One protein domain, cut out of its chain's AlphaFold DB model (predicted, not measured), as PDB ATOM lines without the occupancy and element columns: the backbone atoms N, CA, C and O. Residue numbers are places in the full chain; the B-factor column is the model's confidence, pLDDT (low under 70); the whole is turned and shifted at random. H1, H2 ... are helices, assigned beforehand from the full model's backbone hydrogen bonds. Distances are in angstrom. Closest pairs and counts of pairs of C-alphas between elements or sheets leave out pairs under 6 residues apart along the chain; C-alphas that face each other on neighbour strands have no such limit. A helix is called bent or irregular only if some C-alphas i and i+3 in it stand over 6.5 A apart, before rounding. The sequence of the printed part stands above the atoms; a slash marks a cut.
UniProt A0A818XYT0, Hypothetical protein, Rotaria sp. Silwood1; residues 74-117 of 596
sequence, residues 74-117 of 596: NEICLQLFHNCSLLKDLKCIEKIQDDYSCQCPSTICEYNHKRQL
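What this domain is: This is residues 74 to 117 of the 596 residues of the protein "Hypothetical protein" of Rotaria sp. Silwood1 (UniProt A0A818XYT0). Picture a helical hairpin, H1 and H2 side by side and running opposite ways, with a third helix, H3, set off beside it across a gap on the H1 side. The stretch 101 to 105 leads from the end of H2 to the start of H3, which runs roughly the same way as H1 but is only near it, while the turn of the hairpin, residues 86 to 91, stands free. The printed part has 44 residues with three named helices, in the order H1, H2, H3 along the chain, and no named strand; the class is all helix. The whole is compact, with a radius of gyration of the C-alphas of 9.8 A, and its outline is elongated, but only just, with spans of 27 by 18 by 16 A.

How they stand to each other: Begin with the longest helix by residues, H1, which is residues 74 to 87. Next to it look for H2, residues 90 to 100, which touches H1 with 9 pairs of C-alphas within 8 A. The closest C-alphas of these two helices are those of Cys 84 and Cys 92, 5.6 A apart. From centre to centre H1 and H2 are 10.1 A apart. Their lines stand at a shallow tilt of 19 degrees, and they run opposite ways. They follow each other in the chain and form a helical hairpin. Now move outward to H3, residues 106 to 115, which touches no helix. H1 and H3 are near each other: no pair of their C-alphas is within 8 A, but 6 pairs are within 10 A. H2 and H3 are apart, with no C-alpha of the one within 8 A of the other, though they follow each other in the chain. On the backbone, every pair of O i and N i+4 inside H1 and H2 is within hydrogen-bond range, and in H3 5 of 6 such pairs are. No helix is bent or irregular.

Where its parts are: Find C-alpha 74, of Asn 74, at (-21.266, 7.824, 120.517), where H1 begins. From there H1 runs through 14 residues to Leu 87, whose C-alpha is at (-10.156, 12.142, 136.669), 20.1 A from the first. Lys 88 and Asp 89 follow, and Leu 90 opens H2. H2 has 11 residues and measures 15.2 A from C-alpha 90 to C-alpha 100, of Tyr 100. Go on past residues 101 to 105 to Ser 106, where H3 begins. H3 has 10 residues and is 14.2 A long from first to last C-alpha; look for its end at C-alpha 115, of Arg 115, at (-4.806, 23.961, 127.580). Two more residues, Gln 116 and Leu 117, follow it.

The domain as a whole: Reach for the two C-alphas farthest apart, those of Glu 75 and Leu 117, and you span 28.8 A. The first and last printed C-alphas, those of Asn 74 and Leu 117, are 27.8 A apart. The printed part has no cut: its residues run from 74 to 117 without a gap. Both links are tight, with 2 residues between H1 and H2 and 5 between H2 and H3. Of the residues 86 to 91, which stand free, 86 and 87 belong to H1, and 90 and 91 belong to H2. Read the B-factor column for the model's confidence: the mean pLDDT of the printed part is 71.1. It is 84 in H1, 77 in H2 and 50 in H3. Residues 104 to 117, 14 residues, are under 70, and H3 is among them.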
ATOM      1  N   ASN A  74     -21.563   6.425 120.200       84.81
ATOM      2  CA  ASN A  74     -21.266   7.824 120.517       84.81
ATOM      3  C   ASN A  74     -21.596   8.202 121.974       84.81
ATOM      4  O   ASN A  74     -20.846   8.955 122.592       84.81
ATOM      5  N   GLU A  75     -22.676   7.667 122.554       85.44
ATOM      6  CA  GLU A  75     -23.001   7.886 123.972       85.44
ATOM      7  C   GLU A  75     -21.975   7.218 124.891       85.44
ATOM      8  O   GLU A  75     -21.611   7.793 125.917       85.44
ATOM      9  N   ILE A  76     -21.483   6.025 124.526       82.62
ATOM     10  CA  ILE A  76     -20.440   5.320 125.287       82.62
ATOM     11  C   ILE A  76     -19.168   6.164 125.310       82.62
ATOM     12  O   ILE A  76     -18.618   6.411 126.383       82.62
ATOM     13  N   CYS A  77     -18.735   6.646 124.144       84.12
ATOM     14  CA  CYS A  77     -17.550   7.485 124.043       84.12
ATOM     15  C   CYS A  77     -17.698   8.752 124.892       84.12
ATOM     16  O   CYS A  77     -16.811   9.053 125.685       84.12
ATOM     17  N   LEU A  78     -18.836   9.449 124.817       86.56
ATOM     18  CA  LEU A  78     -19.083  10.647 125.625       86.56
ATOM     19  C   LEU A  78     -19.050  10.364 127.134       86.56
ATOM     20  O   LEU A  78     -18.416  11.112 127.874       86.56
ATOM     21  N   GLN A  79     -19.677   9.279 127.599       84.50
ATOM     22  CA  GLN A  79     -19.667   8.912 129.022       84.50
ATOM     23  C   GLN A  79     -18.262   8.550 129.518       84.50
ATOM     24  O   GLN A  79     -17.861   8.950 130.613       84.50
ATOM     25  N   LEU A  80     -17.505   7.807 128.713       85.19
ATOM     26  CA  LEU A  80     -16.145   7.404 129.050       85.19
ATOM     27  C   LEU A  80     -15.186   8.601 129.046       85.19
ATOM     28  O   LEU A  80     -14.439   8.777 130.010       85.19
ATOM     29  N   PHE A  81     -15.257   9.466 128.030       86.25
ATOM     30  CA  PHE A  81     -14.468  10.699 127.990       86.25
ATOM     31  C   PHE A  81     -14.814  11.625 129.156       86.25
ATOM     32  O   PHE A  81     -13.904  12.185 129.763       86.25
ATOM     33  N   HIS A  82     -16.092  11.746 129.530       83.62
ATOM     34  CA  HIS A  82     -16.500  12.548 130.684       83.62
ATOM     35  C   HIS A  82     -15.887  12.019 131.991       83.62
ATOM     36  O   HIS A  82     -15.357  12.792 132.788       83.62
ATOM     37  N   ASN A  83     -15.881  10.697 132.188       81.81
ATOM     38  CA  ASN A  83     -15.286  10.080 133.374       81.81
ATOM     39  C   ASN A  83     -13.758  10.240 133.422       81.81
ATOM     40  O   ASN A  83     -13.222  10.573 134.478       81.81
ATOM     41  N   CYS A  84     -13.046  10.074 132.304       85.56
ATOM     42  CA  CYS A  84     -11.597  10.310 132.290       85.56
ATOM     43  C   CYS A  84     -11.243  11.797 132.418       85.56
ATOM     44  O   CYS A  84     -10.263  12.134 133.081       85.56
ATOM     45  N   SER A  85     -12.052  12.691 131.840       79.62
ATOM     46  CA  SER A  85     -11.873  14.141 131.975       79.62
ATOM     47  C   SER A  85     -12.048  14.598 133.424       79.62
ATOM     48  O   SER A  85     -11.282  15.440 133.887       79.62
ATOM     49  N   LEU A  86     -13.014  14.028 134.156       81.06
ATOM     50  CA  LEU A  86     -13.181  14.271 135.594       81.06
ATOM     51  C   LEU A  86     -11.955  13.817 136.399       81.06
ATOM     52  O   LEU A  86     -11.557  14.495 137.343       81.06
ATOM     53  N   LEU A  87     -11.337  12.701 136.006       79.25
ATOM     54  CA  LEU A  87     -10.156  12.142 136.669       79.25
ATOM     55  C   LEU A  87      -8.835  12.814 136.254       79.25
ATOM     56  O   LEU A  87      -7.812  12.558 136.884       79.25
ATOM     57  N   LYS A  88      -8.841  13.666 135.216       81.19
ATOM     58  CA  LYS A  88      -7.635  14.233 134.575       81.19
ATOM     59  C   LYS A  88      -6.594  13.167 134.195       81.19
ATOM     60  O   LYS A  88      -5.397  13.443 134.172       81.19
ATOM     61  N   ASP A  89      -7.048  11.953 133.898       84.25
ATOM     62  CA  ASP A  89      -6.172  10.829 133.582       84.25
ATOM     63  C   ASP A  89      -6.048  10.683 132.061       84.25
ATOM     64  O   ASP A  89      -6.960  10.226 131.373       84.25
ATOM     65  N   LEU A  90      -4.909  11.095 131.512       75.44
ATOM     66  CA  LEU A  90      -4.645  11.006 130.074       75.44
ATOM     67  C   LEU A  90      -4.468   9.559 129.604       75.44
ATOM     68  O   LEU A  90      -4.880   9.232 128.493       75.44
ATOM     69  N   LYS A  91      -3.964   8.665 130.465       83.12
ATOM     70  CA  LYS A  91      -3.857   7.234 130.136       83.12
ATOM     71  C   LYS A  91      -5.238   6.593 130.024       83.12
ATOM     72  O   LYS A  91      -5.431   5.658 129.256       83.12
ATOM     73  N   CYS A  92      -6.208   7.116 130.771       83.00
ATOM     74  CA  CYS A  92      -7.613   6.734 130.667       83.00
ATOM     75  C   CYS A  92      -8.193   7.120 129.289       83.00
ATOM     76  O   CYS A  92      -8.922   6.326 128.701       83.00
ATOM     77  N   ILE A  93      -7.817   8.280 128.734       77.00
ATOM     78  CA  ILE A  93      -8.243   8.736 127.395       77.00
ATOM     79  C   ILE A  93      -7.623   7.876 126.286       77.00
ATOM     80  O   ILE A  93      -8.361   7.399 125.425       77.00
ATOM     81  N   GLU A  94      -6.310   7.631 126.331       78.62
ATOM     82  CA  GLU A  94      -5.614   6.762 125.362       78.62
ATOM     83  C   GLU A  94      -6.206   5.348 125.378       78.62
ATOM     84  O   GLU A  94      -6.589   4.806 124.342       78.62
ATOM     85  N   LYS A  95      -6.433   4.797 126.574       80.62
ATOM     86  CA  LYS A  95      -7.067   3.487 126.725       80.62
ATOM     87  C   LYS A  95      -8.503   3.449 126.193       80.62
ATOM     88  O   LYS A  95      -8.925   2.414 125.691       80.62
ATOM     89  N   ILE A  96      -9.270   4.539 126.280       79.94
ATOM     90  CA  ILE A  96     -10.605   4.598 125.659       79.94
ATOM     91  C   ILE A  96     -10.507   4.586 124.135       79.94
ATOM     92  O   ILE A  96     -11.319   3.936 123.478       79.94
ATOM     93  N   GLN A  97      -9.547   5.312 123.567       75.12
ATOM     94  CA  GLN A  97      -9.353   5.330 122.120       75.12
ATOM     95  C   GLN A  97      -8.981   3.937 121.605       75.12
ATOM     96  O   GLN A  97      -9.580   3.488 120.628       75.12
ATOM     97  N   ASP A  98      -8.114   3.221 122.320       72.75
ATOM     98  CA  ASP A  98      -7.691   1.867 121.955       72.75
ATOM     99  C   ASP A  98      -8.795   0.820 122.182       72.75
ATOM    100  O   ASP A  98      -9.153   0.076 121.266       72.75
ATOM    101  N   ASP A  99      -9.392   0.781 123.378       73.62
ATOM    102  CA  ASP A  99     -10.358  -0.264 123.756       73.62
ATOM    103  C   ASP A  99     -11.724  -0.098 123.072       73.62
ATOM    104  O   ASP A  99     -12.527  -1.041 123.048       73.62
ATOM    105  N   TYR A 100     -12.037   1.108 122.594       70.31
ATOM    106  CA  TYR A 100     -13.359   1.425 122.066       70.31
ATOM    107  C   TYR A 100     -13.330   2.064 120.693       70.31
ATOM    108  O   TYR A 100     -14.409   2.340 120.210       70.31
ATOM    109  N   SER A 101     -12.182   2.320 120.055       75.56
ATOM    110  CA  SER A 101     -12.120   3.040 118.766       75.56
ATOM    111  C   SER A 101     -12.882   4.376 118.780       75.56
ATOM    112  O   SER A 101     -13.412   4.831 117.764       75.56
ATOM    113  N   CYS A 102     -12.985   5.001 119.953       77.50
ATOM    114  CA  CYS A 102     -13.714   6.243 120.128       77.50
ATOM    115  C   CYS A 102     -12.946   7.390 119.472       77.50
ATOM    116  O   CYS A 102     -11.914   7.826 119.982       77.50
ATOM    117  N   GLN A 103     -13.474   7.939 118.378       70.56
ATOM    118  CA  GLN A 103     -13.001   9.231 117.893       70.56
ATOM    119  C   GLN A 103     -13.473  10.307 118.872       70.56
ATOM    120  O   GLN A 103     -14.668  10.503 119.090       70.56
ATOM    121  N   CYS A 104     -12.513  10.970 119.512       64.12
ATOM    122  CA  CYS A 104     -12.792  12.075 120.414       64.12
ATOM    123  C   CYS A 104     -13.500  13.186 119.619       64.12
ATOM    124  O   CYS A 104     -12.961  13.606 118.591       64.12
ATOM    125  N   PRO A 105     -14.686  13.667 120.043       63.78
ATOM    126  CA  PRO A 105     -15.326  14.804 119.397       63.78
ATOM    127  C   PRO A 105     -14.342  15.973 119.385       63.78
ATOM    128  O   PRO A 105     -13.802  16.333 120.436       63.78
ATOM    129  N   SER A 106     -14.093  16.540 118.201       58.25
ATOM    130  CA  SER A 106     -13.069  17.568 117.980       58.25
ATOM    131  C   SER A 106     -13.163  18.718 118.982       58.25
ATOM    132  O   SER A 106     -12.142  19.198 119.450       58.25
ATOM    133  N   THR A 107     -14.369  19.074 119.422       55.81
ATOM    134  CA  THR A 107     -14.621  20.140 120.401       55.81
ATOM    135  C   THR A 107     -14.111  19.845 121.818       55.81
ATOM    136  O   THR A 107     -13.634  20.755 122.493       55.81
ATOM    137  N   ILE A 108     -14.167  18.591 122.286       58.28
ATOM    138  CA  ILE A 108     -13.695  18.198 123.631       58.28
ATOM    139  C   ILE A 108     -12.173  18.049 123.626       58.28
ATOM    140  O   ILE A 108     -11.486  18.494 124.551       58.28
ATOM    141  N   CYS A 109     -11.637  17.460 122.558       53.59
ATOM    142  CA  CYS A 109     -10.200  17.305 122.409       53.59
ATOM    143  C   CYS A 109      -9.497  18.637 122.094       53.59
ATOM    144  O   CYS A 109      -8.413  18.850 122.624       53.59
ATOM    145  N   GLU A 110     -10.114  19.583 121.372       50.09
ATOM    146  CA  GLU A 110      -9.570  20.941 121.184       50.09
ATOM    147  C   GLU A 110      -9.557  21.768 122.471       50.09
ATOM    148  O   GLU A 110      -8.617  22.531 122.691       50.09
ATOM    149  N   TYR A 111     -10.555  21.616 123.349       47.41
ATOM    150  CA  TYR A 111     -10.570  22.323 124.633       47.41
ATOM    151  C   TYR A 111      -9.432  21.848 125.555       47.41
ATOM    152  O   TYR A 111      -8.785  22.656 126.224       47.41
ATOM    153  N   ASN A 112      -9.110  20.550 125.520       48.31
ATOM    154  CA  ASN A 112      -7.951  19.999 126.224       48.31
ATOM    155  C   ASN A 112      -6.620  20.285 125.497       48.31
ATOM    156  O   ASN A 112      -5.637  20.605 126.163       48.31
ATOM    157  N   HIS A 113      -6.591  20.302 124.159       45.53
ATOM    158  CA  HIS A 113      -5.411  20.686 123.369       45.53
ATOM    159  C   HIS A 113      -5.060  22.177 123.490       45.53
ATOM    160  O   HIS A 113      -3.884  22.532 123.491       45.53
ATOM    161  N   LYS A 114      -6.031  23.086 123.655       41.75
ATOM    162  CA  LYS A 114      -5.736  24.514 123.884       41.75
ATOM    163  C   LYS A 114      -5.217  24.800 125.295       41.75
ATOM    164  O   LYS A 114      -4.445  25.740 125.461       41.75
ATOM    165  N   ARG A 115      -5.529  23.958 126.292       43.97
ATOM    166  CA  ARG A 115      -4.806  23.961 127.580       43.97
ATOM    167  C   ARG A 115      -3.398  23.352 127.487       43.97
ATOM    168  O   ARG A 115      -2.583  23.640 128.355       43.97
ATOM    169  N   GLN A 116      -3.080  22.591 126.435       46.28
ATOM    170  CA  GLN A 116      -1.741  22.030 126.196       46.28
ATOM    171  C   GLN A 116      -0.715  23.011 125.601       46.28
ATOM    172  O   GLN A 116       0.447  22.637 125.471       46.28
ATOM    173  N   LEU A 117      -1.057  24.273 125.313       42.41
ATOM    174  CA  LEU A 117      -0.033  25.279 124.975       42.41
ATOM    175  C   LEU A 117       0.655  25.901 126.202       42.41
ATOM    176  O   LEU A 117       1.539  26.739 126.052       42.41
TER     177      LEU A 117